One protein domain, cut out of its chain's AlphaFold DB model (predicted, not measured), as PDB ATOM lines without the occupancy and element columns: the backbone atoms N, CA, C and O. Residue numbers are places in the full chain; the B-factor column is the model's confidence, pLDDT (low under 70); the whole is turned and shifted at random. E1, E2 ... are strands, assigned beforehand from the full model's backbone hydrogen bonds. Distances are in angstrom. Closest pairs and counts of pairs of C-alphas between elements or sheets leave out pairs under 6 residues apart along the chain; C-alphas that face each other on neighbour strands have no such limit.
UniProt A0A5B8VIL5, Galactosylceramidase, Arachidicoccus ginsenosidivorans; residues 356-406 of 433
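This is residues 356 to 406 of the 433 residues of the protein "Galactosylceramidase" of Arachidicoccus ginsenosidivorans (UniProt A0A5B8VIL5). With little regular structure, this is a slim hairpin, E2 and E3, joined by a tight turn to a second small strand pair, E1 and E4; a long loop, residues 388 to 402, runs from E3 back to E4. The turn after E2 and this loop make opposite ends of the length. The 51 printed residues hold no named helix and four strands, E1 to E4 in chain order, in two antiparallel sheets: all strand, with 17 residues in named elements. It is only just loose, close to compact, with a radius of gyration of the C-alphas of 12.0 A, and spans 36 by 22 by 18 A.

E2, residues 372 to 376, measures 12.6 A and begins at C-alpha (33.935, -33.676, -41.667); E3, residues 383 to 387, measures 13.0 A. E1 is residues 366 to 369; E4, residues 403 to 405, ends at C-alpha (34.965, -29.245, -51.348).

In the hairpin, N 373 and O 386 are 2.8 A apart. Between E1 and E4, N 366 and O 405 are 2.9 A apart. E1 and E2 meet only through their link.

The farthest C-alphas, Arg 381 and Trp 396, are 36.9 A apart. The printed part has no cut; no printed residue is under 70 in pLDDT.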
ATOM      1  N   LYS A 356      40.855 -43.901 -38.691       91.31
ATOM      2  CA  LYS A 356      42.068 -43.367 -38.060       91.31
ATOM      3  C   LYS A 356      43.311 -43.484 -38.949       91.31
ATOM      4  O   LYS A 356      44.182 -42.620 -38.876       91.31
ATOM      5  N   ALA A 357      43.406 -44.516 -39.792       90.00
ATOM      6  CA  ALA A 357      44.525 -44.679 -40.726       90.00
ATOM      7  C   ALA A 357      44.561 -43.588 -41.812       90.00
ATOM      8  O   ALA A 357      45.627 -43.311 -42.356       90.00
ATOM      9  N   TYR A 358      43.420 -42.946 -42.068       89.94
ATOM     10  CA  TYR A 358      43.247 -41.848 -43.021       89.94
ATOM     11  C   TYR A 358      43.187 -40.481 -42.326       89.94
ATOM     12  O   TYR A 358      43.003 -39.461 -42.974       89.94
ATOM     13  N   GLY A 359      43.347 -40.438 -40.997       90.69
ATOM     14  CA  GLY A 359      43.141 -39.210 -40.229       90.69
ATOM     15  C   GLY A 359      41.679 -38.764 -40.199       90.69
ATOM     16  O   GLY A 359      41.433 -37.581 -40.024       90.69
ATOM     17  N   TYR A 360      40.743 -39.706 -40.354       95.00
ATOM     18  CA  TYR A 360      39.292 -39.503 -40.381       95.00
ATOM     19  C   TYR A 360      38.734 -38.734 -41.586       95.00
ATOM     20  O   TYR A 360      37.525 -38.759 -41.764       95.00
ATOM     21  N   LEU A 361      39.552 -38.159 -42.465       94.88
ATOM     22  CA  LEU A 361      39.091 -37.486 -43.683       94.88
ATOM     23  C   LEU A 361      39.226 -38.431 -44.898       94.88
ATOM     24  O   LEU A 361      40.282 -39.058 -45.047       94.88
ATOM     25  N   PRO A 362      38.197 -38.595 -45.756       94.88
ATOM     26  CA  PRO A 362      38.314 -39.428 -46.948       94.88
ATOM     27  C   PRO A 362      39.245 -38.786 -47.983       94.88
ATOM     28  O   PRO A 362      39.660 -37.632 -47.870       94.88
ATOM     29  N   SER A 363      39.636 -39.556 -48.999       93.12
ATOM     30  CA  SER A 363      40.484 -39.024 -50.062       93.12
ATOM     31  C   SER A 363      39.800 -37.867 -50.792       93.12
ATOM     32  O   SER A 363      38.613 -37.919 -51.093       93.12
ATOM     33  N   TYR A 364      40.600 -36.853 -51.126       95.06
ATOM     34  CA  TYR A 364      40.251 -35.706 -51.972       95.06
ATOM     35  C   TYR A 364      39.310 -34.655 -51.378       95.06
ATOM     36  O   TYR A 364      39.290 -33.546 -51.891       95.06
ATOM     37  N   THR A 365      38.588 -34.924 -50.295       95.50
ATOM     38  CA  THR A 365      37.806 -33.873 -49.628       95.50
ATOM     39  C   THR A 365      38.713 -32.854 -48.941       95.50
ATOM     40  O   THR A 365      39.748 -33.217 -48.375       95.50
ATOM     41  N   ALA A 366      38.314 -31.584 -48.964       95.62
ATOM     42  CA  ALA A 366      38.964 -30.508 -48.227       95.62
ATOM     43  C   ALA A 366      37.921 -29.695 -47.452       95.62
ATOM     44  O   ALA A 366      37.127 -28.962 -48.045       95.62
ATOM     45  N   ASP A 367      37.945 -29.825 -46.129       95.31
ATOM     46  CA  ASP A 367      37.099 -29.054 -45.221       95.31
ATOM     47  C   ASP A 367      37.542 -27.585 -45.236       95.31
ATOM     48  O   ASP A 367      38.690 -27.281 -44.901       95.31
ATOM     49  N   ILE A 368      36.643 -26.676 -45.625       93.50
ATOM     50  CA  ILE A 368      36.921 -25.230 -45.638       93.50
ATOM     51  C   ILE A 368      36.324 -24.549 -44.406       93.50
ATOM     52  O   ILE A 368      36.944 -23.665 -43.813       93.50
ATOM     53  N   ALA A 369      35.134 -24.990 -44.003       93.06
ATOM     54  CA  ALA A 369      34.454 -24.582 -42.782       93.06
ATOM     55  C   ALA A 369      33.849 -25.818 -42.109       93.06
ATOM     56  O   ALA A 369      33.304 -26.696 -42.781       93.06
ATOM     57  N   GLY A 370      33.910 -25.882 -40.782       92.75
ATOM     58  CA  GLY A 370      33.572 -27.090 -40.036       92.75
ATOM     59  C   GLY A 370      34.625 -28.199 -40.136       92.75
ATOM     60  O   GLY A 370      35.747 -27.984 -40.586       92.75
ATOM     61  N   VAL A 371      34.263 -29.392 -39.659       94.75
ATOM     62  CA  VAL A 371      35.101 -30.599 -39.736       94.75
ATOM     63  C   VAL A 371      34.216 -31.771 -40.131       94.75
ATOM     64  O   VAL A 371      33.179 -32.003 -39.500       94.75
ATOM     65  N   PHE A 372      34.633 -32.511 -41.153       96.31
ATOM     66  CA  PHE A 372      33.935 -33.676 -41.667       96.31
ATOM     67  C   PHE A 372      34.775 -34.937 -41.446       96.31
ATOM     68  O   PHE A 372      35.913 -35.045 -41.892       96.31
ATOM     69  N   GLU A 373      34.202 -35.926 -40.762       97.25
ATOM     70  CA  GLU A 373      34.884 -37.179 -40.442       97.25
ATOM     71  C   GLU A 373      34.118 -38.391 -40.967       97.25
ATOM     72  O   GLU A 373      32.890 -38.490 -40.857       97.25
ATOM     73  N   ILE A 374      34.865 -39.369 -41.475       97.31
ATOM     74  CA  ILE A 374      34.384 -40.717 -41.754       97.31
ATOM     75  C   ILE A 374      33.849 -41.304 -40.448       97.31
ATOM     76  O   ILE A 374      34.591 -41.541 -39.491       97.31
ATOM     77  N   SER A 375      32.552 -41.576 -40.443       94.38
ATOM     78  CA  SER A 375      31.795 -42.052 -39.293       94.38
ATOM     79  C   SER A 375      30.950 -43.261 -39.669       94.38
ATOM     80  O   SER A 375      30.542 -43.417 -40.817       94.38
ATOM     81  N   LEU A 376      30.638 -44.111 -38.690       92.94
ATOM     82  CA  LEU A 376      29.638 -45.158 -38.885       92.94
ATOM     83  C   LEU A 376      28.257 -44.509 -39.052       92.94
ATOM     84  O   LEU A 376      27.877 -43.644 -38.257       92.94
ATOM     85  N   ARG A 377      27.487 -44.959 -40.043       91.62
ATOM     86  CA  ARG A 377      26.097 -44.523 -40.230       91.62
ATOM     87  C   ARG A 377      25.238 -44.875 -39.013       91.62
ATOM     88  O   ARG A 377      25.459 -45.890 -38.350       91.62
ATOM     89  N   THR A 378      24.202 -44.081 -38.745       87.50
ATOM     90  CA  THR A 378      23.273 -44.322 -37.621       87.50
ATOM     91  C   THR A 378      22.507 -45.640 -37.758       87.50
ATOM     92  O   THR A 378      22.260 -46.313 -36.759       87.50
ATOM     93  N   ASP A 379      22.208 -46.064 -38.991       88.88
ATOM     94  CA  ASP A 379      21.609 -47.368 -39.315       88.88
ATOM     95  C   ASP A 379      22.591 -48.551 -39.198       88.88
ATOM     96  O   ASP A 379      22.187 -49.707 -39.337       88.88
ATOM     97  N   LYS A 380      23.872 -48.270 -38.912       88.69
ATOM     98  CA  LYS A 380      24.988 -49.223 -38.826       88.69
ATOM     99  C   LYS A 380      25.268 -49.983 -40.128       88.69
ATOM    100  O   LYS A 380      25.903 -51.037 -40.090       88.69
ATOM    101  N   ARG A 381      24.817 -49.473 -41.278       90.00
ATOM    102  CA  ARG A 381      25.008 -50.093 -42.597       90.00
ATOM    103  C   ARG A 381      26.085 -49.369 -43.396       90.00
ATOM    104  O   ARG A 381      25.790 -48.755 -44.414       90.00
ATOM    105  N   GLY A 382      27.323 -49.456 -42.919       92.38
ATOM    106  CA  GLY A 382      28.474 -48.840 -43.579       92.38
ATOM    107  C   GLY A 382      28.849 -47.474 -43.010       92.38
ATOM    108  O   GLY A 382      28.365 -47.065 -41.947       92.38
ATOM    109  N   ASN A 383      29.736 -46.784 -43.715       95.31
ATOM    110  CA  ASN A 383      30.272 -45.489 -43.311       95.31
ATOM    111  C   ASN A 383      29.582 -44.321 -44.032       95.31
ATOM    112  O   ASN A 383      28.918 -44.480 -45.052       95.31
ATOM    113  N   CYS A 384      29.748 -43.122 -43.487       95.50
ATOM    114  CA  CYS A 384      29.376 -41.858 -44.104       95.50
ATOM    115  C   CYS A 384      30.421 -40.786 -43.798       95.50
ATOM    116  O   CYS A 384      31.241 -40.940 -42.892       95.50
ATOM    117  N   LEU A 385      30.358 -39.679 -44.532       96.69
ATOM    118  CA  LEU A 385      31.035 -38.446 -44.162       96.69
ATOM    119  C   LEU A 385      30.097 -37.614 -43.275       96.69
ATOM    120  O   LEU A 385      29.000 -37.255 -43.704       96.69
ATOM    121  N   LYS A 386      30.498 -37.342 -42.030       95.69
ATOM    122  CA  LYS A 386      29.677 -36.641 -41.032       95.69
ATOM    123  C   LYS A 386      30.317 -35.315 -40.634       95.69
ATOM    124  O   LYS A 386      31.475 -35.307 -40.244       95.69
ATOM    125  N   GLN A 387      29.543 -34.230 -40.628       94.56
ATOM    126  CA  GLN A 387      29.926 -32.970 -39.979       94.56
ATOM    127  C   GLN A 387      29.894 -33.173 -38.449       94.56
ATOM    128  O   GLN A 387      28.834 -33.475 -37.893       94.56
ATOM    129  N   VAL A 388      31.046 -33.101 -37.772       93.94
ATOM    130  CA  VAL A 388      31.193 -33.497 -36.352       93.94
ATOM    131  C   VAL A 388      31.188 -32.342 -35.347       93.94
ATOM    132  O   VAL A 388      31.079 -32.576 -34.142       93.94
ATOM    133  N   LEU A 389      31.291 -31.097 -35.804       91.69
ATOM    134  CA  LEU A 389      31.193 -29.914 -34.956       91.69
ATOM    135  C   LEU A 389      29.728 -29.561 -34.686       91.69
ATOM    136  O   LEU A 389      28.978 -29.197 -35.589       91.69
ATOM    137  N   ALA A 390      29.337 -29.600 -33.413       88.12
ATOM    138  CA  ALA A 390      28.020 -29.132 -32.973       88.12
ATOM    139  C   ALA A 390      27.932 -27.597 -32.872       88.12
ATOM    140  O   ALA A 390      26.845 -27.031 -32.932       88.12
ATOM    141  N   GLU A 391      29.072 -26.921 -32.709       89.00
ATOM    142  CA  GLU A 391      29.151 -25.475 -32.510       89.00
ATOM    143  C   GLU A 391      30.331 -24.874 -33.275       89.00
ATOM    144  O   GLU A 391      31.370 -25.516 -33.458       89.00
ATOM    145  N   LYS A 392      30.188 -23.598 -33.646       91.19
ATOM    146  CA  LYS A 392      31.236 -22.824 -34.312       91.19
ATOM    147  C   LYS A 392      32.483 -22.688 -33.422       91.19
ATOM    148  O   LYS A 392      32.350 -22.209 -32.291       91.19
ATOM    149  N   PRO A 393      33.689 -23.044 -33.899       93.94
ATOM    150  CA  PRO A 393      34.914 -22.929 -33.115       93.94
ATOM    151  C   PRO A 393      35.334 -21.469 -32.868       93.94
ATOM    152  O   PRO A 393      34.824 -20.514 -33.457       93.94
ATOM    153  N   GLN A 394      36.326 -21.289 -31.995       95.31
ATOM    154  CA  GLN A 394      37.046 -20.028 -31.814       95.31
ATOM    155  C   GLN A 394      37.962 -19.794 -33.017       95.31
ATOM    156  O   GLN A 394      39.157 -20.099 -32.976       95.31
ATOM    157  N   CYS A 395      37.381 -19.286 -34.098       93.38
ATOM    158  CA  CYS A 395      38.041 -19.183 -35.389       93.38
ATOM    159  C   CYS A 395      39.154 -18.131 -35.401       93.38
ATOM    160  O   CYS A 395      39.058 -17.066 -34.782       93.38
ATOM    161  N   TRP A 396      40.213 -18.432 -36.147       95.00
ATOM    162  CA  TRP A 396      41.170 -17.441 -36.608       95.00
ATOM    163  C   TRP A 396      40.531 -16.603 -37.716       95.00
ATOM    164  O   TRP A 396      40.248 -15.428 -37.495       95.00
ATOM    165  N   ALA A 397      40.263 -17.192 -38.879       90.94
ATOM    166  CA  ALA A 397      39.617 -16.514 -40.001       90.94
ATOM    167  C   ALA A 397      38.099 -16.368 -39.783       90.94
ATOM    168  O   ALA A 397      37.518 -17.097 -38.978       90.94
ATOM    169  N   PRO A 398      37.431 -15.452 -40.505       85.75
ATOM    170  CA  PRO A 398      35.989 -15.528 -40.682       85.75
ATOM    171  C   PRO A 398      35.598 -16.897 -41.247       85.75
ATOM    172  O   PRO A 398      36.264 -17.420 -42.133       85.75
ATOM    173  N   GLU A 399      34.508 -17.458 -40.743       82.25
ATOM    174  CA  GLU A 399      33.981 -18.756 -41.172       82.25
ATOM    175  C   GLU A 399      32.492 -18.595 -41.501       82.25
ATOM    176  O   GLU A 399      31.800 -17.818 -40.827       82.25
ATOM    177  N   TRP A 400      32.022 -19.310 -42.525       84.88
ATOM    178  CA  TRP A 400      30.619 -19.369 -42.944       84.88
ATOM    179  C   TRP A 400      29.918 -20.603 -42.331       84.88
ATOM    180  O   TRP A 400      30.217 -20.968 -41.196       84.88
ATOM    181  N   GLU A 401      28.961 -21.200 -43.040       89.88
ATOM    182  CA  GLU A 401      28.355 -22.492 -42.714       89.88
ATOM    183  C   GLU A 401      29.346 -23.626 -43.007       89.88
ATOM    184  O   GLU A 401      30.210 -23.446 -43.864       89.88
ATOM    185  N   PRO A 402      29.252 -24.792 -42.346       92.94
ATOM    186  CA  PRO A 402      30.139 -25.918 -42.622       92.94
ATOM    187  C   PRO A 402      30.039 -26.425 -44.066       92.94
ATOM    188  O   PRO A 402      28.952 -26.767 -44.534       92.94
ATOM    189  N   TYR A 403      31.175 -26.553 -44.753       93.81
ATOM    190  CA  TYR A 403      31.257 -27.202 -46.060       93.81
ATOM    191  C   TYR A 403      32.643 -27.800 -46.324       93.81
ATOM    192  O   TYR A 403      33.676 -27.296 -45.873       93.81
ATOM    193  N   THR A 404      32.638 -28.868 -47.117       95.62
ATOM    194  CA  THR A 404      33.827 -29.495 -47.700       95.62
ATOM    195  C   THR A 404      33.732 -29.431 -49.218       95.62
ATOM    196  O   THR A 404      32.646 -29.571 -49.784       95.62
ATOM    197  N   ILE A 405      34.868 -29.243 -49.885       95.50
ATOM    198  CA  ILE A 405      34.965 -29.245 -51.348       95.50
ATOM    199  C   ILE A 405      35.639 -30.520 -51.859       95.50
ATOM    200  O   ILE A 405      36.444 -31.138 -51.162       95.50
ATOM    201  N   ILE A 406      35.302 -30.910 -53.087       96.25
ATOM    202  CA  ILE A 406      35.909 -32.018 -53.829       96.25
ATOM    203  C   ILE A 406      35.692 -31.795 -55.332       96.25
ATOM    204  O   ILE A 406      34.696 -31.191 -55.727       96.25
TER     205      ILE A 406